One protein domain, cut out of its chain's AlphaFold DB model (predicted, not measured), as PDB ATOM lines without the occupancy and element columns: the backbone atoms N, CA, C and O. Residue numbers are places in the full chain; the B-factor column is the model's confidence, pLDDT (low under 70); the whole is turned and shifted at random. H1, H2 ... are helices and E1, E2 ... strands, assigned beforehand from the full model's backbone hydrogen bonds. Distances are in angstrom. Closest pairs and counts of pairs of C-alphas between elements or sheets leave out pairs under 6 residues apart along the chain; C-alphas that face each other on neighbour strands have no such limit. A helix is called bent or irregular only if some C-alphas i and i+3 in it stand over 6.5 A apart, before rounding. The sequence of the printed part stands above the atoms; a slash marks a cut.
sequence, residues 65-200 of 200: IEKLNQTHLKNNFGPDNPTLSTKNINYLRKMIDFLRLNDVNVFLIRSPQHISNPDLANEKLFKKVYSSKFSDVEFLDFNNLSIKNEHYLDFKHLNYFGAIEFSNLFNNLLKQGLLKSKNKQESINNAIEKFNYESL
ATOM      1  N   ILE A  65     -23.440  -8.324  22.732       93.69
ATOM      2  CA  ILE A  65     -24.256  -9.206  23.579       93.69
ATOM      3  C   ILE A  65     -25.475  -9.752  22.839       93.69
ATOM      4  O   ILE A  65     -25.695 -10.959  22.853       93.69
ATOM      5  N   GLU A  66     -26.220  -8.917  22.113       89.94
ATOM      6  CA  GLU A  66     -27.397  -9.373  21.359       89.94
ATOM      7  C   GLU A  66     -27.042 -10.436  20.314       89.94
ATOM      8  O   GLU A  66     -27.660 -11.502  20.256       89.94
ATOM      9  N   LYS A  67     -25.990 -10.181  19.525       89.56
ATOM     10  CA  LYS A  67     -25.482 -11.128  18.526       89.56
ATOM     11  C   LYS A  67     -25.029 -12.429  19.186       89.56
ATOM     12  O   LYS A  67     -25.327 -13.508  18.677       89.56
ATOM     13  N   LEU A  68     -24.320 -12.329  20.311       88.12
ATOM     14  CA  LEU A  68     -23.835 -13.484  21.056       88.12
ATOM     15  C   LEU A  68     -24.994 -14.311  21.612       88.12
ATOM     16  O   LEU A  68     -24.998 -15.518  21.394       88.12
ATOM     17  N   ASN A  69     -26.005 -13.682  22.212       84.94
ATOM     18  CA  ASN A  69     -27.204 -14.352  22.720       84.94
ATOM     19  C   ASN A  69     -27.930 -15.130  21.613       84.94
ATOM     20  O   ASN A  69     -28.258 -16.301  21.795       84.94
ATOM     21  N   GLN A  70     -28.097 -14.536  20.427       82.31
ATOM     22  CA  GLN A  70     -28.705 -15.219  19.278       82.31
ATOM     23  C   GLN A  70     -27.893 -16.436  18.807       82.31
ATOM     24  O   GLN A  70     -28.471 -17.438  18.385       82.31
ATOM     25  N   THR A  71     -26.560 -16.368  18.859       77.12
ATOM     26  CA  THR A  71     -25.691 -17.500  18.496       77.12
ATOM     27  C   THR A  71     -25.589 -18.560  19.591       77.12
ATOM     28  O   THR A  71     -25.520 -19.744  19.272       77.12
ATOM     29  N   HIS A  72     -25.625 -18.166  20.864       69.88
ATOM     30  CA  HIS A  72     -25.566 -19.085  22.002       69.88
ATOM     31  C   HIS A  72     -26.821 -19.948  22.091       69.88
ATOM     32  O   HIS A  72     -26.724 -21.139  22.348       69.88
ATOM     33  N   LEU A  73     -27.994 -19.381  21.794       61.41
ATOM     34  CA  LEU A  73     -29.239 -20.149  21.695       61.41
ATOM     35  C   LEU A  73     -29.206 -21.196  20.568       61.41
ATOM     36  O   LEU A  73     -29.959 -22.164  20.612       61.41
ATOM     37  N   LYS A  74     -28.351 -21.009  19.553       59.72
ATOM     38  CA  LYS A  74     -28.216 -21.928  18.412       59.72
ATOM     39  C   LYS A  74     -27.142 -22.996  18.615       59.72
ATOM     40  O   LYS A  74     -27.246 -24.066  18.026       59.72
ATOM     41  N   ASN A  75     -26.134 -22.717  19.437       56.00
ATOM     42  CA  ASN A  75     -24.994 -23.598  19.650       56.00
ATOM     43  C   ASN A  75     -24.950 -24.041  21.116       56.00
ATOM     44  O   ASN A  75     -24.594 -23.257  21.993       56.00
ATOM     45  N   ASN A  76     -25.256 -25.316  21.370       51.22
ATOM     46  CA  ASN A  76     -24.996 -25.967  22.655       51.22
ATOM     47  C   ASN A  76     -23.479 -26.097  22.857       51.22
ATOM     48  O   ASN A  76     -22.898 -27.155  22.614       51.22
ATOM     49  N   PHE A  77     -22.821 -25.020  23.279       55.31
ATOM     50  CA  PHE A  77     -21.471 -25.099  23.821       55.31
ATOM     51  C   PHE A  77     -21.568 -25.826  25.166       55.31
ATOM     52  O   PHE A  77     -21.850 -25.225  26.201       55.31
ATOM     53  N   GLY A  78     -21.428 -27.154  25.125       53.00
ATOM     54  CA  GLY A  78     -21.214 -27.957  26.322       53.00
ATOM     55  C   GLY A  78     -19.932 -27.513  27.033       53.00
ATOM     56  O   GLY A  78     -19.091 -26.852  26.419       53.00
ATOM     57  N   PRO A  79     -19.767 -27.842  28.322       53.12
ATOM     58  CA  PRO A  79     -18.550 -27.506  29.036       53.12
ATOM     59  C   PRO A  79     -17.377 -28.229  28.370       53.12
ATOM     60  O   PRO A  79     -17.228 -29.444  28.503       53.12
ATOM     61  N   ASP A  80     -16.545 -27.483  27.646       58.00
ATOM     62  CA  ASP A  80     -15.209 -27.945  27.300       58.00
ATOM     63  C   ASP A  80     -14.537 -28.319  28.616       58.00
ATOM     64  O   ASP A  80     -14.426 -27.468  29.497       58.00
ATOM     65  N   ASN A  81     -14.136 -29.585  28.778       61.81
ATOM     66  CA  ASN A  81     -13.379 -30.045  29.941       61.81
ATOM     67  C   ASN A  81     -12.145 -29.142  30.093       61.81
ATOM     68  O   ASN A  81     -11.169 -29.327  29.352       61.81
ATOM     69  N   PRO A  82     -12.153 -28.148  31.002       67.81
ATOM     70  CA  PRO A  82     -11.165 -27.096  30.947       67.81
ATOM     71  C   PRO A  82      -9.868 -27.680  31.475       67.81
ATOM     72  O   PRO A  82      -9.753 -28.047  32.647       67.81
ATOM     73  N   THR A  83      -8.872 -27.788  30.604       79.56
ATOM     74  CA  THR A  83      -7.532 -28.161  31.038       79.56
ATOM     75  C   THR A  83      -6.878 -26.948  31.684       79.56
ATOM     76  O   THR A  83      -6.852 -25.844  31.137       79.56
ATOM     77  N   LEU A  84      -6.367 -27.139  32.897       87.25
ATOM     78  CA  LEU A  84      -5.720 -26.067  33.633       87.25
ATOM     79  C   LEU A  84      -4.426 -25.653  32.920       87.25
ATOM     80  O   LEU A  84      -3.501 -26.454  32.782       87.25
ATOM     81  N   SER A  85      -4.322 -24.383  32.524       88.75
ATOM     82  CA  SER A  85      -3.076 -23.848  31.968       88.75
ATOM     83  C   SER A  85      -2.065 -23.578  33.083       88.75
ATOM     84  O   SER A  85      -2.012 -22.490  33.661       88.75
ATOM     85  N   THR A  86      -1.219 -24.568  33.372       91.06
ATOM     86  CA  THR A  86      -0.097 -24.427  34.318       91.06
ATOM     87  C   THR A  86       0.850 -23.295  33.918       91.06
ATOM     88  O   THR A  86       1.388 -22.609  34.781       91.06
ATOM     89  N   LYS A  87       0.998 -23.035  32.614       89.12
ATOM     90  CA  LYS A  87       1.820 -21.941  32.081       89.12
ATOM     91  C   LYS A  87       1.283 -20.570  32.484       89.12
ATOM     92  O   LYS A  87       2.050 -19.760  32.990       89.12
ATOM     93  N   ASN A  88      -0.021 -20.325  32.329       91.25
ATOM     94  CA  ASN A  88      -0.618 -19.038  32.707       91.25
ATOM     95  C   ASN A  88      -0.525 -18.801  34.218       91.25
ATOM     96  O   ASN A  88      -0.212 -17.695  34.647       91.25
ATOM     97  N   ILE A  89      -0.727 -19.853  35.017       95.00
ATOM     98  CA  ILE A  89      -0.557 -19.798  36.475       95.00
ATOM     99  C   ILE A  89       0.888 -19.440  36.835       95.00
ATOM    100  O   ILE A  89       1.115 -18.558  37.662       95.00
ATOM    101  N   ASN A  90       1.864 -20.081  36.189       93.44
ATOM    102  CA  ASN A  90       3.278 -19.816  36.436       93.44
ATOM    103  C   ASN A  90       3.676 -18.394  36.028       93.44
ATOM    104  O   ASN A  90       4.405 -17.742  36.770       93.44
ATOM    105  N   TYR A  91       3.192 -17.884  34.891       92.69
ATOM    106  CA  TYR A  91       3.457 -16.497  34.502       92.69
ATOM    107  C   TYR A  91       2.831 -15.499  35.475       92.69
ATOM    108  O   TYR A  91       3.502 -14.546  35.857       92.69
ATOM    109  N   LEU A  92       1.595 -15.735  35.933       96.12
ATOM    110  CA  LEU A  92       0.970 -14.882  36.944       96.12
ATOM    111  C   LEU A  92       1.801 -14.840  38.230       96.12
ATOM    112  O   LEU A  92       2.069 -13.759  38.746       96.12
ATOM    113  N   ARG A  93       2.283 -15.997  38.700       96.62
ATOM    114  CA  ARG A  93       3.183 -16.069  39.856       96.62
ATOM    115  C   ARG A  93       4.484 -15.293  39.623       96.62
ATOM    116  O   ARG A  93       4.806 -14.431  40.431       96.62
ATOM    117  N   LYS A  94       5.170 -15.508  38.491       94.50
ATOM    118  CA  LYS A  94       6.399 -14.769  38.134       94.50
ATOM    119  C   LYS A  94       6.180 -13.244  38.151       94.50
ATOM    120  O   LYS A  94       7.028 -12.523  38.665       94.50
ATOM    121  N   MET A  95       5.048 -12.754  37.631       95.50
ATOM    122  CA  MET A  95       4.716 -11.320  37.640       95.50
ATOM    123  C   MET A  95       4.507 -10.776  39.060       95.50
ATOM    124  O   MET A  95       5.029  -9.716  39.391       95.50
ATOM    125  N   ILE A  96       3.775 -11.504  39.906       97.81
ATOM    126  CA  ILE A  96       3.518 -11.109  41.300       97.81
ATOM    127  C   ILE A  96       4.821 -11.060  42.099       97.81
ATOM    128  O   ILE A  96       5.077 -10.081  42.799       97.81
ATOM    129  N   ASP A  97       5.653 -12.094  41.977       96.62
ATOM    130  CA  ASP A  97       6.913 -12.185  42.712       96.62
ATOM    131  C   ASP A  97       7.884 -11.083  42.265       96.62
ATOM    132  O   ASP A  97       8.501 -10.432  43.103       96.62
ATOM    133  N   PHE A  98       7.954 -10.799  40.958       96.25
ATOM    134  CA  PHE A  98       8.738  -9.681  40.431       96.25
ATOM    135  C   PHE A  98       8.299  -8.335  41.023       96.25
ATOM    136  O   PHE A  98       9.141  -7.567  41.477       96.25
ATOM    137  N   LEU A  99       6.995  -8.049  41.057       97.19
ATOM    138  CA  LEU A  99       6.478  -6.798  41.622       97.19
ATOM    139  C   LEU A  99       6.799  -6.672  43.118       97.19
ATOM    140  O   LEU A  99       7.240  -5.617  43.567       97.19
ATOM    141  N   ARG A 100       6.665  -7.762  43.878       96.94
ATOM    142  CA  ARG A 100       6.985  -7.785  45.313       96.94
ATOM    143  C   ARG A 100       8.464  -7.598  45.611       96.94
ATOM    144  O   ARG A 100       8.791  -6.910  46.568       96.94
ATOM    145  N   LEU A 101       9.348  -8.166  44.789       97.44
ATOM    146  CA  LEU A 101      10.794  -7.932  44.887       97.44
ATOM    147  C   LEU A 101      11.173  -6.460  44.661       97.44
ATOM    148  O   LEU A 101      12.273  -6.062  45.023       97.44
ATOM    149  N   ASN A 102      10.274  -5.669  44.070       97.50
ATOM    150  CA  ASN A 102      10.430  -4.231  43.853       97.50
ATOM    151  C   ASN A 102       9.527  -3.399  44.786       97.50
ATOM    152  O   ASN A 102       9.131  -2.292  44.427       97.50
ATOM    153  N   ASP A 103       9.154  -3.945  45.950       97.31
ATOM    154  CA  ASP A 103       8.339  -3.281  46.979       97.31
ATOM    155  C   ASP A 103       6.966  -2.776  46.486       97.31
ATOM    156  O   ASP A 103       6.366  -1.858  47.054       97.31
ATOM    157  N   VAL A 104       6.417  -3.397  45.435       97.50
ATOM    158  CA  VAL A 104       5.073  -3.092  44.929       97.50
ATOM    159  C   VAL A 104       4.051  -4.013  45.588       97.50
ATOM    160  O   VAL A 104       4.121  -5.240  45.476       97.50
ATOM    161  N   ASN A 105       3.048  -3.420  46.239       95.31
ATOM    162  CA  ASN A 105       1.912  -4.173  46.760       95.31
ATOM    163  C   ASN A 105       0.963  -4.579  45.623       95.31
ATOM    164  O   ASN A 105       0.530  -3.735  44.835       95.31
ATOM    165  N   VAL A 106       0.623  -5.866  45.551       96.94
ATOM    166  CA  VAL A 106      -0.133  -6.450  44.438       96.94
ATOM    167  C   VAL A 106      -1.502  -6.924  44.908       96.94
ATOM    168  O   VAL A 106      -1.608  -7.684  45.868       96.94
ATOM    169  N   PHE A 107      -2.529  -6.532  44.158       97.19
ATOM    170  CA  PHE A 107      -3.902  -7.003  44.305       97.19
ATOM    171  C   PHE A 107      -4.331  -7.681  43.008       97.19
ATOM    172  O   PHE A 107      -4.104  -7.152  41.918       97.19
ATOM    173  N   LEU A 108      -4.975  -8.838  43.117       97.56
ATOM    174  CA  LEU A 108      -5.675  -9.457  42.000       97.56
ATOM    175  C   LEU A 108      -7.097  -8.907  41.959       97.56
ATOM    176  O   LEU A 108      -7.783  -8.882  42.975       97.56
ATOM    177  N   ILE A 109      -7.548  -8.467  40.788       97.06
ATOM    178  CA  ILE A 109      -8.876  -7.870  40.623       97.06
ATOM    179  C   ILE A 109      -9.622  -8.650  39.549       97.06
ATOM    180  O   ILE A 109      -9.126  -8.794  38.432       97.06
ATOM    181  N   ARG A 110     -10.818  -9.143  39.879       96.44
ATOM    182  CA  ARG A 110     -11.750  -9.688  38.888       96.44
ATOM    183  C   ARG A 110     -12.760  -8.612  38.524       96.44
ATOM    184  O   ARG A 110     -13.540  -8.189  39.372       96.44
ATOM    185  N   SER A 111     -12.725  -8.179  37.266       94.94
ATOM    186  CA  SER A 111     -13.721  -7.268  36.710       94.94
ATOM    187  C   SER A 111     -15.094  -7.947  36.608       94.94
ATOM    188  O   SER A 111     -15.150  -9.178  36.530       94.94
ATOM    189  N   PRO A 112     -16.186  -7.167  36.546       96.06
ATOM    190  CA  PRO A 112     -17.517  -7.684  36.250       96.06
ATOM    191  C   PRO A 112     -17.526  -8.481  34.944       96.06
ATOM    192  O   PRO A 112     -16.859  -8.109  33.973       96.06
ATOM    193  N   GLN A 113     -18.287  -9.570  34.926       95.19
ATOM    194  CA  GLN A 113     -18.503 -10.406  33.751       95.19
ATOM    195  C   GLN A 113     -20.000 -10.559  33.527       95.19
ATOM    196  O   GLN A 113     -20.790 -10.541  34.471       95.19
ATOM    197  N   HIS A 114     -20.398 -10.750  32.274       95.25
ATOM    198  CA  HIS A 114     -21.800 -10.969  31.962       95.25
ATOM    199  C   HIS A 114     -22.264 -12.308  32.555       95.25
ATOM    200  O   HIS A 114     -21.549 -13.308  32.475       95.25
ATOM    201  N   ILE A 115     -23.490 -12.368  33.083       92.19
ATOM    202  CA  ILE A 115     -24.039 -13.576  33.728       92.19
ATOM    203  C   ILE A 115     -24.080 -14.800  32.797       92.19
ATOM    204  O   ILE A 115     -23.972 -15.939  33.240       92.19
ATOM    205  N   SER A 116     -24.191 -14.567  31.489       91.62
ATOM    206  CA  SER A 116     -24.141 -15.614  30.458       91.62
ATOM    207  C   SER A 116     -22.721 -16.028  30.050       91.62
ATOM    208  O   SER A 116     -22.566 -16.737  29.060       91.62
ATOM    209  N   ASN A 117     -21.677 -15.589  30.759       90.69
ATOM    210  CA  ASN A 117     -20.313 -16.022  30.482       90.69
ATOM    211  C   ASN A 117     -20.143 -17.521  30.790       90.69
ATOM    212  O   ASN A 117     -20.228 -17.909  31.959       90.69
ATOM    213  N   PRO A 118     -19.836 -18.374  29.793       87.50
ATOM    214  CA  PRO A 118     -19.676 -19.811  30.017       87.50
ATOM    215  C   PRO A 118     -18.517 -20.145  30.968       87.50
ATOM    216  O   PRO A 118     -18.563 -21.167  31.649       87.50
ATOM    217  N   ASP A 119     -17.504 -19.275  31.083       87.00
ATOM    218  CA  ASP A 119     -16.373 -19.507  31.986       87.00
ATOM    219  C   ASP A 119     -16.792 -19.514  33.469       87.00
ATOM    220  O   ASP A 119     -16.078 -20.088  34.292       87.00
ATOM    221  N   LEU A 120     -17.953 -18.939  33.821       89.12
ATOM    222  CA  LEU A 120     -18.488 -18.969  35.190       89.12
ATOM    223  C   LEU A 120     -18.788 -20.397  35.668       89.12
ATOM    224  O   LEU A 120     -18.744 -20.666  36.870       89.12
ATOM    225  N   ALA A 121     -18.989 -21.350  34.750       89.50
ATOM    226  CA  ALA A 121     -19.092 -22.771  35.090       89.50
ATOM    227  C   ALA A 121     -17.821 -23.309  35.784       89.50
ATOM    228  O   ALA A 121     -17.880 -24.288  36.531       89.50
ATOM    229  N   ASN A 122     -16.674 -22.643  35.601       90.12
ATOM    230  CA  ASN A 122     -15.385 -23.038  36.163       90.12
ATOM    231  C   ASN A 122     -15.098 -22.438  37.548       90.12
ATOM    232  O   ASN A 122     -13.990 -22.611  38.062       90.12
ATOM    233  N   GLU A 123     -16.064 -21.774  38.192       92.38
ATOM    234  CA  GLU A 123     -15.855 -21.046  39.454       92.38
ATOM    235  C   GLU A 123     -15.241 -21.920  40.561       92.38
ATOM    236  O   GLU A 123     -14.348 -21.490  41.295       92.38
ATOM    237  N   LYS A 124     -15.655 -23.190  40.660       92.94
ATOM    238  CA  LYS A 124     -15.090 -24.132  41.641       92.94
ATOM    239  C   LYS A 124     -13.600 -24.389  41.395       92.94
ATOM    240  O   LYS A 124     -12.820 -24.451  42.346       92.94
ATOM    241  N   LEU A 125     -13.203 -24.540  40.129       93.06
ATOM    242  CA  LEU A 125     -11.804 -24.728  39.752       93.06
ATOM    243  C   LEU A 125     -11.005 -23.442  39.983       93.06
ATOM    244  O   LEU A 125      -9.929 -23.508  40.574       93.06
ATOM    245  N   PHE A 126     -11.553 -22.289  39.595       93.75
ATOM    246  CA  PHE A 126     -10.959 -20.976  39.843       93.75
ATOM    247  C   PHE A 126     -10.652 -20.768  41.333       93.75
ATOM    248  O   PHE A 126      -9.497 -20.535  41.692       93.75
ATOM    249  N   LYS A 127     -11.642 -20.966  42.215       94.56
ATOM    250  CA  LYS A 127     -11.467 -20.833  43.672       94.56
ATOM    251  C   LYS A 127     -10.414 -21.789  44.222       94.56
ATOM    252  O   LYS A 127      -9.623 -21.389  45.071       94.56
ATOM    253  N   LYS A 128     -10.367 -23.033  43.729       95.50
ATOM    254  CA  LYS A 128      -9.345 -24.018  44.123       95.50
ATOM    255  C   LYS A 128      -7.938 -23.576  43.712       95.50
ATOM    256  O   LYS A 128      -6.989 -23.754  44.473       95.50
ATOM    257  N   VAL A 129      -7.778 -23.026  42.511       95.75
ATOM    258  CA  VAL A 129      -6.483 -22.518  42.032       95.75
ATOM    259  C   VAL A 129      -6.060 -21.312  42.857       95.75
ATOM    260  O   VAL A 129      -4.942 -21.295  43.356       95.75
ATOM    261  N   TYR A 130      -6.960 -20.352  43.065       96.06
ATOM    262  CA  TYR A 130      -6.690 -19.183  43.893       96.06
ATOM    263  C   TYR A 130      -6.269 -19.577  45.316       96.06
ATOM    264  O   TYR A 130      -5.181 -19.211  45.750       96.06
ATOM    265  N   SER A 131      -7.049 -20.413  46.007       96.62
ATOM    266  CA  SER A 131      -6.747 -20.795  47.393       96.62
ATOM    267  C   SER A 131      -5.443 -21.584  47.542       96.62
ATOM    268  O   SER A 131      -4.752 -21.443  48.549       96.62
ATOM    269  N   SER A 132      -5.085 -22.402  46.547       96.69
ATOM    270  CA  SER A 132      -3.877 -23.236  46.600       96.69
ATOM    271  C   SER A 132      -2.616 -22.564  46.060       96.69
ATOM    272  O   SER A 132      -1.518 -23.015  46.385       96.69
ATOM    273  N   LYS A 133      -2.739 -21.541  45.205       97.06
ATOM    274  CA  LYS A 133      -1.599 -20.936  44.496       97.06
ATOM    275  C   LYS A 133      -1.425 -19.445  44.725       97.06
ATOM    276  O   LYS A 133      -0.348 -18.963  44.397       97.06
ATOM    277  N   PHE A 134      -2.435 -18.734  45.220       97.69
ATOM    278  CA  PHE A 134      -2.448 -17.270  45.320       97.69
ATOM    279  C   PHE A 134      -3.119 -16.765  46.606       97.69
ATOM    280  O   PHE A 134      -3.501 -15.603  46.675       97.69
ATOM    281  N   SER A 135      -3.262 -17.609  47.632       96.69
ATOM    282  CA  SER A 135      -3.846 -17.225  48.927       96.69
ATOM    283  C   SER A 135      -3.011 -16.199  49.694       96.69
ATOM    284  O   SER A 135      -3.517 -15.542  50.598       96.69
ATOM    285  N   ASP A 136      -1.746 -16.043  49.315       97.00
ATOM    286  CA  ASP A 136      -0.828 -15.018  49.795       97.00
ATOM    287  C   ASP A 136      -1.049 -13.645  49.140       97.00
ATOM    288  O   ASP A 136      -0.359 -12.695  49.498       97.00
ATOM    289  N   VAL A 137      -1.946 -13.521  48.158       97.31
ATOM    290  CA  VAL A 137      -2.199 -12.291  47.394       97.31
ATOM    291  C   VAL A 137      -3.647 -11.887  47.599       97.31
ATOM    292  O   VAL A 137      -4.541 -12.714  47.467       97.31
ATOM    293  N   GLU A 138      -3.905 -10.620  47.905       96.38
ATOM    294  CA  GLU A 138      -5.278 -10.165  48.097       96.38
ATOM    295  C   GLU A 138      -6.072 -10.185  46.783       96.38
ATOM    296  O   GLU A 138      -5.571  -9.770  45.734       96.38
ATOM    297  N   PHE A 139      -7.328 -10.632  46.853       97.38
ATOM    298  CA  PHE A 139      -8.246 -10.703  45.719       97.38
ATOM    299  C   PHE A 139      -9.472  -9.826  45.947       97.38
ATOM    300  O   PHE A 139     -10.144  -9.939  46.972       97.38
ATOM    301  N   LEU A 140      -9.745  -8.953  44.981       98.06
ATOM    302  CA  LEU A 140     -10.867  -8.026  44.961       98.06
ATOM    303  C   LEU A 140     -11.834  -8.467  43.863       98.06
ATOM    304  O   LEU A 140     -11.529  -8.370  42.670       98.06
ATOM    305  N   ASP A 141     -12.987  -8.984  44.266       97.62
ATOM    306  CA  ASP A 141     -13.932  -9.614  43.355       97.62
ATOM    307  C   ASP A 141     -15.146  -8.725  43.084       97.62
ATOM    308  O   ASP A 141     -15.950  -8.473  43.981       97.62
ATOM    309  N   PHE A 142     -15.297  -8.286  41.835       98.06
ATOM    310  CA  PHE A 142     -16.420  -7.462  41.384       98.06
ATOM    311  C   PHE A 142     -17.388  -8.216  40.471       98.06
ATOM    312  O   PHE A 142     -18.227  -7.601  39.819       98.06
ATOM    313  N   ASN A 143     -17.301  -9.545  40.410       95.81
ATOM    314  CA  ASN A 143     -18.087 -10.335  39.463       95.81
ATOM    315  C   ASN A 143     -19.607 -10.279  39.703       95.81
ATOM    316  O   ASN A 143     -20.374 -10.585  38.799       95.81
ATOM    317  N   ASN A 144     -20.040  -9.870  40.900       95.19
ATOM    318  CA  ASN A 144     -21.455  -9.691  41.242       95.19
ATOM    319  C   ASN A 144     -22.014  -8.309  40.850       95.19
ATOM    320  O   ASN A 144     -23.195  -8.038  41.083       95.19
ATOM    321  N   LEU A 145     -21.185  -7.416  40.301       96.19
ATOM    322  CA  LEU A 145     -21.644  -6.124  39.804       96.19
ATOM    323  C   LEU A 145     -22.481  -6.334  38.539       96.19
ATOM    324  O   LEU A 145     -21.974  -6.811  37.522       96.19
ATOM    325  N   SER A 146     -23.763  -5.981  38.609       93.50
ATOM    326  CA  SER A 146     -24.683  -6.105  37.485       93.50
ATOM    327  C   SER A 146     -24.592  -4.856  36.625       93.50
ATOM    328  O   SER A 146     -24.800  -3.751  37.106       93.50
ATOM    329  N   ILE A 147     -24.272  -5.030  35.348       94.50
ATOM    330  CA  ILE A 147     -24.097  -3.944  34.380       94.50
ATOM    331  C   ILE A 147     -25.043  -4.204  33.201       94.50
ATOM    332  O   ILE A 147     -25.374  -5.356  32.908       94.50
ATOM    333  N   LYS A 148     -25.498  -3.146  32.524       95.31
ATOM    334  CA  LYS A 148     -26.408  -3.260  31.376       95.31
ATOM    335  C   LYS A 148     -25.747  -3.970  30.186       95.31
ATOM    336  O   LYS A 148     -24.537  -3.879  29.982       95.31
ATOM    337  N   ASN A 149     -26.532  -4.652  29.353       95.44
ATOM    338  CA  ASN A 149     -26.011  -5.434  28.219       95.44
ATOM    339  C   ASN A 149     -25.243  -4.571  27.204       95.44
ATOM    340  O   ASN A 149     -24.224  -4.993  26.649       95.44
ATOM    341  N   GLU A 150     -25.705  -3.345  26.977       96.25
ATOM    342  CA  GLU A 150     -25.070  -2.359  26.107       96.25
ATOM    343  C   GLU A 150     -23.721  -1.853  26.639       96.25
ATOM    344  O   GLU A 150     -22.993  -1.200  25.898       96.25
ATOM    345  N   HIS A 151     -23.359  -2.168  27.887       96.88
ATOM    346  CA  HIS A 151     -22.098  -1.787  28.535       96.88
ATOM    347  C   HIS A 151     -21.059  -2.928  28.552       96.88
ATOM    348  O   HIS A 151     -19.918  -2.751  28.991       96.88
ATOM    349  N   TYR A 152     -21.414  -4.092  28.009       96.62
ATOM    350  CA  TYR A 152     -20.485  -5.184  27.738       96.62
ATOM    351  C   TYR A 152     -20.046  -5.180  26.275       96.62
ATOM    352  O   TYR A 152     -20.841  -4.944  25.371       96.62
ATOM    353  N   LEU A 153     -18.775  -5.490  26.022       96.00
ATOM    354  CA  LEU A 153     -18.276  -5.757  24.673       96.00
ATOM    355  C   LEU A 153     -18.695  -7.161  24.230       96.00
ATOM    356  O   LEU A 153     -19.160  -7.357  23.109       96.00
ATOM    357  N   ASP A 154     -18.511  -8.132  25.115       94.56
ATOM    358  CA  ASP A 154     -18.890  -9.535  24.981       94.56
ATOM    359  C   ASP A 154     -19.144 -10.115  26.383       94.56
ATOM    360  O   ASP A 154     -19.149  -9.376  27.366       94.56
ATOM    361  N   PHE A 155     -19.360 -11.427  26.514       94.12
ATOM    362  CA  PHE A 155     -19.660 -11.998  27.828       94.12
ATOM    363  C   PHE A 155     -18.529 -11.869  28.862       94.12
ATOM    364  O   PHE A 155     -18.786 -11.978  30.058       94.12
ATOM    365  N   LYS A 156     -17.287 -11.648  28.424       93.12
ATOM    366  CA  LYS A 156     -16.098 -11.639  29.286       93.12
ATOM    367  C   LYS A 156     -15.582 -10.231  29.566       93.12
ATOM    368  O   LYS A 156     -14.914 -10.033  30.577       93.12
ATOM    369  N   HIS A 157     -15.865  -9.271  28.685       94.75
ATOM    370  CA  HIS A 157     -15.262  -7.943  28.721       94.75
ATOM    371  C   HIS A 157     -16.304  -6.825  28.748       94.75
ATOM    372  O   HIS A 157     -17.274  -6.835  27.988       94.75
ATOM    373  N   LEU A 158     -16.034  -5.801  29.558       96.25
ATOM    374  CA  LEU A 158     -16.732  -4.519  29.497       96.25
ATOM    375  C   LEU A 158     -16.333  -3.748  28.234       96.25
ATOM    376  O   LEU A 158     -15.210  -3.877  27.740       96.25
ATOM    377  N   ASN A 159     -17.250  -2.932  27.723       96.50
ATOM    378  CA  ASN A 159     -16.935  -1.952  26.688       96.50
ATOM    379  C   ASN A 159     -16.556  -0.601  27.325       96.50
ATOM    380  O   ASN A 159     -16.378  -0.504  28.538       96.50
ATOM    381  N   TYR A 160     -16.409   0.445  26.515       96.75
ATOM    382  CA  TYR A 160     -16.084   1.797  26.975       96.75
ATOM    383  C   TYR A 160     -17.024   2.302  28.082       96.75
ATOM    384  O   TYR A 160     -16.552   2.817  29.093       96.75
ATOM    385  N   PHE A 161     -18.336   2.117  27.927       97.25
ATOM    386  CA  PHE A 161     -19.333   2.597  28.884       97.25
ATOM    387  C   PHE A 161     -19.283   1.805  30.194       97.25
ATOM    388  O   PHE A 161     -19.169   2.401  31.265       97.25
ATOM    389  N   GLY A 162     -19.244   0.470  30.118       96.81
ATOM    390  CA  GLY A 162     -19.116  -0.372  31.312       96.81
ATOM    391  C   GLY A 162     -17.796  -0.155  32.053       96.81
ATOM    392  O   GLY A 162     -17.763  -0.145  33.282       96.81
ATOM    393  N   ALA A 163     -16.705   0.089  31.321       96.19
ATOM    394  CA  ALA A 163     -15.414   0.417  31.917       96.19
ATOM    395  C   ALA A 163     -15.463   1.734  32.708       96.19
ATOM    396  O   ALA A 163     -14.837   1.812  33.764       96.19
ATOM    397  N   ILE A 164     -16.214   2.742  32.247       96.56
ATOM    398  CA  ILE A 164     -16.416   3.998  32.986       96.56
ATOM    399  C   ILE A 164     -17.187   3.748  34.282       96.56
ATOM    400  O   ILE A 164     -16.745   4.196  35.339       96.56
ATOM    401  N   GLU A 165     -18.303   3.018  34.228       96.44
ATOM    402  CA  GLU A 165     -19.110   2.717  35.420       96.44
ATOM    403  C   GLU A 165     -18.298   1.963  36.474       96.44
ATOM    404  O   GLU A 165     -18.206   2.398  37.626       96.44
ATOM    405  N   PHE A 166     -17.630   0.884  36.056       97.31
ATOM    406  CA  PHE A 166     -16.762   0.107  36.931       97.31
ATOM    407  C   PHE A 166     -15.630   0.960  37.514       97.31
ATOM    408  O   PHE A 166     -15.391   0.930  38.722       97.31
ATOM    409  N   SER A 167     -14.953   1.761  36.685       96.75
ATOM    410  CA  SER A 167     -13.835   2.597  37.137       96.75
ATOM    411  C   SER A 167     -14.285   3.678  38.117       96.75
ATOM    412  O   SER A 167     -13.572   3.955  39.079       96.75
ATOM    413  N   ASN A 168     -15.468   4.265  37.925       97.44
ATOM    414  CA  ASN A 168     -16.028   5.250  38.848       97.44
ATOM    415  C   ASN A 168     -16.353   4.625  40.211       97.44
ATOM    416  O   ASN A 168     -15.954   5.172  41.243       97.44
ATOM    417  N   LEU A 169     -17.012   3.460  40.223       97.56
ATOM    418  CA  LEU A 169     -17.287   2.708  41.449       97.56
ATOM    419  C   LEU A 169     -15.984   2.340  42.172       97.56
ATOM    420  O   LEU A 169     -15.829   2.609  43.366       97.56
ATOM    421  N   PHE A 170     -15.025   1.774  41.437       97.88
ATOM    422  CA  PHE A 170     -13.745   1.352  41.990       97.88
ATOM    423  C   PHE A 170     -12.944   2.536  42.543       97.88
ATOM    424  O   PHE A 170     -12.448   2.474  43.666       97.88
ATOM    425  N   ASN A 171     -12.884   3.659  41.823       98.12
ATOM    426  CA  ASN A 171     -12.222   4.879  42.286       98.12
ATOM    427  C   ASN A 171     -12.855   5.434  43.572       98.12
ATOM    428  O   ASN A 171     -12.145   5.878  44.475       98.12
ATOM    429  N   ASN A 172     -14.184   5.385  43.693       97.88
ATOM    430  CA  ASN A 172     -14.870   5.802  44.915       97.88
ATOM    431  C   ASN A 172     -14.506   4.906  46.105       97.88
ATOM    432  O   ASN A 172     -14.183   5.421  47.176       97.88
ATOM    433  N   LEU A 173     -14.461   3.587  45.907       97.94
ATOM    434  CA  LEU A 173     -13.996   2.643  46.926       97.94
ATOM    435  C   LEU A 173     -12.538   2.903  47.335       97.94
ATOM    436  O   LEU A 173     -12.212   2.894  48.524       97.94
ATOM    437  N   LEU A 174     -11.651   3.187  46.374       97.69
ATOM    438  CA  LEU A 174     -10.258   3.544  46.663       97.69
ATOM    439  C   LEU A 174     -10.165   4.803  47.534       97.69
ATOM    440  O   LEU A 174      -9.448   4.798  48.536       97.69
ATOM    441  N   LYS A 175     -10.933   5.851  47.208       97.75
ATOM    442  CA  LYS A 175     -11.012   7.092  48.003       97.75
ATOM    443  C   LYS A 175     -11.559   6.859  49.413       97.75
ATOM    444  O   LYS A 175     -11.140   7.537  50.344       97.75
ATOM    445  N   GLN A 176     -12.441   5.876  49.579       96.81
ATOM    446  CA  GLN A 176     -12.964   5.439  50.879       96.81
ATOM    447  C   GLN A 176     -11.991   4.531  51.650       96.81
ATOM    448  O   GLN A 176     -12.308   4.060  52.739       96.81
ATOM    449  N   GLY A 177     -10.790   4.291  51.118       96.94
ATOM    450  CA  GLY A 177      -9.758   3.525  51.799       96.94
ATOM    451  C   GLY A 177      -9.907   2.013  51.655       96.94
ATOM    452  O   GLY A 177      -9.409   1.293  52.519       96.94
ATOM    453  N   LEU A 178     -10.521   1.518  50.568       97.62
ATOM    454  CA  LEU A 178     -10.676   0.080  50.294       97.62
ATOM    455  C   LEU A 178      -9.385  -0.709  50.558       97.62
ATOM    456  O   LEU A 178      -9.409  -1.719  51.254       97.62
ATOM    457  N   LEU A 179      -8.239  -0.218  50.076       96.00
ATOM    458  CA  LEU A 179      -6.955  -0.920  50.207       96.00
ATOM    459  C   LEU A 179      -6.427  -0.994  51.652       96.00
ATOM    460  O   LEU A 179      -5.562  -1.815  51.941       96.00
ATOM    461  N   LYS A 180      -6.956  -0.175  52.568       95.06
ATOM    462  CA  LYS A 180      -6.621  -0.178  54.003       95.06
ATOM    463  C   LYS A 180      -7.667  -0.906  54.855       95.06
ATOM    464  O   LYS A 180      -7.431  -1.127  56.041       95.06
ATOM    465  N   SER A 181      -8.815  -1.266  54.278       94.81
ATOM    466  CA  SER A 181      -9.888  -1.963  54.989       94.81
ATOM    467  C   SER A 181      -9.458  -3.377  55.395       94.81
ATOM    468  O   SER A 181      -8.781  -4.081  54.637       94.81
ATOM    469  N   LYS A 182      -9.878  -3.804  56.594       93.44
ATOM    470  CA  LYS A 182      -9.702  -5.185  57.073       93.44
ATOM    471  C   LYS A 182     -10.595  -6.160  56.298       93.44
ATOM    472  O   LYS A 182     -10.138  -7.239  55.942       93.44
ATOM    473  N   ASN A 183     -11.820  -5.743  55.968       94.75
ATOM    474  CA  ASN A 183     -12.812  -6.550  55.253       94.75
ATOM    475  C   ASN A 183     -13.076  -5.963  53.858       94.75
ATOM    476  O   ASN A 183     -14.146  -5.420  53.579       94.75
ATOM    477  N   LYS A 184     -12.084  -6.043  52.963       97.06
ATOM    478  CA  LYS A 184     -12.163  -5.412  51.633       97.06
ATOM    479  C   LYS A 184     -13.327  -5.927  50.790       97.06
ATOM    480  O   LYS A 184     -14.044  -5.130  50.194       97.06
ATOM    481  N   GLN A 185     -13.545  -7.244  50.781       97.56
ATOM    482  CA  GLN A 185     -14.630  -7.841  50.000       97.56
ATOM    483  C   GLN A 185     -16.016  -7.449  50.527       97.56
ATOM    484  O   GLN A 185     -16.929  -7.262  49.735       97.56
ATOM    485  N   GLU A 186     -16.178  -7.255  51.838       97.19
ATOM    486  CA  GLU A 186     -17.432  -6.754  52.419       97.19
ATOM    487  C   GLU A 186     -17.724  -5.323  51.945       97.19
ATOM    488  O   GLU A 186     -18.827  -5.028  51.495       97.19
ATOM    489  N   SER A 187     -16.709  -4.450  51.942       97.19
ATOM    490  CA  SER A 187     -16.839  -3.088  51.403       97.19
ATOM    491  C   SER A 187     -17.216  -3.087  49.915       97.19
ATOM    492  O   SER A 187     -18.037  -2.275  49.490       97.19
ATOM    493  N   ILE A 188     -16.646  -4.010  49.132       98.25
ATOM    494  CA  ILE A 188     -16.989  -4.196  47.715       98.25
ATOM    495  C   ILE A 188     -18.436  -4.671  47.564       98.25
ATOM    496  O   ILE A 188     -19.182  -4.077  46.792       98.25
ATOM    497  N   ASN A 189     -18.847  -5.692  48.318       98.19
ATOM    498  CA  ASN A 189     -20.198  -6.248  48.246       98.19
ATOM    499  C   ASN A 189     -21.259  -5.187  48.569       98.19
ATOM    500  O   ASN A 189     -22.190  -5.018  47.791       98.19
ATOM    501  N   ASN A 190     -21.067  -4.400  49.632       97.06
ATOM    502  CA  ASN A 190     -21.994  -3.325  49.999       97.06
ATOM    503  C   ASN A 190     -22.113  -2.261  48.892       97.06
ATOM    504  O   ASN A 190     -23.196  -1.741  48.621       97.06
ATOM    505  N   ALA A 191     -21.001  -1.927  48.231       97.00
ATOM    506  CA  ALA A 191     -21.010  -0.971  47.129       97.00
ATOM    507  C   ALA A 191     -21.679  -1.539  45.867       97.00
ATOM    508  O   ALA A 191     -22.389  -0.810  45.179       97.00
ATOM    509  N   ILE A 192     -21.493  -2.835  45.592       97.56
ATOM    510  CA  ILE A 192     -22.181  -3.556  44.515       97.56
ATOM    511  C   ILE A 192     -23.690  -3.602  44.770       97.56
ATOM    512  O   ILE A 192     -24.463  -3.316  43.864       97.56
ATOM    513  N   GLU A 193     -24.118  -3.932  45.989       96.94
ATOM    514  CA  GLU A 193     -25.539  -3.978  46.356       96.94
ATOM    515  C   GLU A 193     -26.208  -2.622  46.142       96.94
ATOM    516  O   GLU A 193     -27.255  -2.543  45.497       96.94
ATOM    517  N   LYS A 194     -25.561  -1.545  46.603       96.25
ATOM    518  CA  LYS A 194     -26.041  -0.182  46.377       96.25
ATOM    519  C   LYS A 194     -26.129   0.155  44.885       96.25
ATOM    520  O   LYS A 194     -27.159   0.652  44.439       96.25
ATOM    521  N   PHE A 195     -25.077  -0.132  44.118       95.69
ATOM    522  CA  PHE A 195     -25.048   0.121  42.674       95.69
ATOM    523  C   PHE A 195     -26.171  -0.618  41.936       95.69
ATOM    524  O   PHE A 195     -26.881  -0.033  41.119       95.69
ATOM    525  N   ASN A 196     -26.346  -1.905  42.242       94.00
ATOM    526  CA  ASN A 196     -27.362  -2.742  41.621       94.00
ATOM    527  C   ASN A 196     -28.779  -2.250  41.964       94.00
ATOM    528  O   ASN A 196     -29.647  -2.311  41.103       94.00
ATOM    529  N   TYR A 197     -29.010  -1.741  43.182       92.06
ATOM    530  CA  TYR A 197     -30.302  -1.165  43.575       92.06
ATOM    531  C   TYR A 197     -30.628   0.125  42.810       92.06
ATOM    532  O   TYR A 197     -31.756   0.304  42.372       92.06
ATOM    533  N   GLU A 198     -29.644   1.008  42.617       88.00
ATOM    534  CA  GLU A 198     -29.818   2.277  41.887       88.00
ATOM    535  C   GLU A 198     -29.973   2.092  40.365       88.00
ATOM    536  O   GLU A 198     -30.380   3.021  39.669       88.00
ATOM    537  N   SER A 199     -29.635   0.908  39.845       76.62
ATOM    538  CA  SER A 199     -29.665   0.588  38.411       76.62
ATOM    539  C   SER A 199     -30.943  -0.134  37.950       76.62
ATOM    540  O   SER A 199     -31.078  -0.386  36.749       76.62
ATOM    541  N   LEU A 200     -31.833  -0.491  38.886       59.44
ATOM    542  CA  LEU A 200     -33.152  -1.100  38.649       59.44
ATOM    543  C   LEU A 200     -34.224  -0.033  38.403       59.44
ATOM    544  O   LEU A 200     -35.079  -0.283  37.524       59.44
TER     545      LEU A 200
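Overview. This is residues 65 to 200 of the 200 residues of an uncharacterized protein of Winogradskyella sp (UniProt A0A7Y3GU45). A short ribbon of two parallel strands, E1 and E2, runs through the middle, with H3 on one side of it and the V made by H4 and H5 on the other, where residues 184 to 189 of H5 pack on E2. H2 lies farther out near H3, residues 98 to 103, of which 98 to 101 belong to H2, stick out, and H1 sits far from the middle, joined to H2 by a long stretch without a named element, residues 73 to 85. The printed part has 136 residues with five named helices and two named strands, in the order H1, H2, E1, H3, E2, H4, H5; the class is mostly helix and the sheet order is E1, E2. It is only just compact, close to loose, with a radius of gyration of the C-alphas of 16.7 A, and the C-alphas span 49 by 39 by 23 A.

Along the chain. H1, residues 65 to 72, begins at C-alpha 65 at (-24.256, -9.206, 23.579). H2, residues 86 to 101, is 22.4 A long from first to last C-alpha. E1, residues 107 to 110, is followed by H3, residues 118 to 133 and 23.2 A long. H3 is irregular, with C-alphas 121 and 124 lying 7.8 A apart, and has a kink of 50 degrees near residue 125. E2 is residues 138 to 141, with C-alpha 138 at (-5.278, -10.165, 48.097). H4, residues 160 to 175, is 22.3 A long. H5, residues 184 to 198, is 21.6 A long and ends at C-alpha 198 at (-29.818, 2.277, 41.887).

Arrangement. E1 and E2 are parallel neighbours at 20 degrees; C-alphas 108 and 139 face each other at 4.7 A. N 108 and O 138 are 2.8 A apart and N 110 and O 140 are 3.0 A apart, within hydrogen-bond range. E1, H3 and E2 form a strand-helix-strand unit, two parallel strands with a helix between them in the chain, and its crossover is right-handed. H2 and H3 are near each other, with 5 pairs of C-alphas within 10 A. The closest C-alphas of E2 and H5, those of Leu 140 and Gln 185, are 6.3 A apart. H4 touches H5 with residues 169 to 173 alone, and the closest C-alphas, those of Leu 173 and Ile 188, are 7.5 A apart. They run opposite ways at a steep tilt of 50 degrees. H1 and H2 are apart. In H1, H2, H4 and H5 every O i to N i+4 pair is within hydrogen-bond range; in H3 it is 8 of 12.

Size, cuts and confidence. The two C-alphas farthest apart, those of Lys 74 and Asp 103, are 50.0 A apart. The printed part has no cut and ends at residue 200, the chain's last residue. The links H1 to H2 and E2 to H4 are long. The mean pLDDT of the printed part is 91.5, and residues 72 to 82 and residue 200 are under 70.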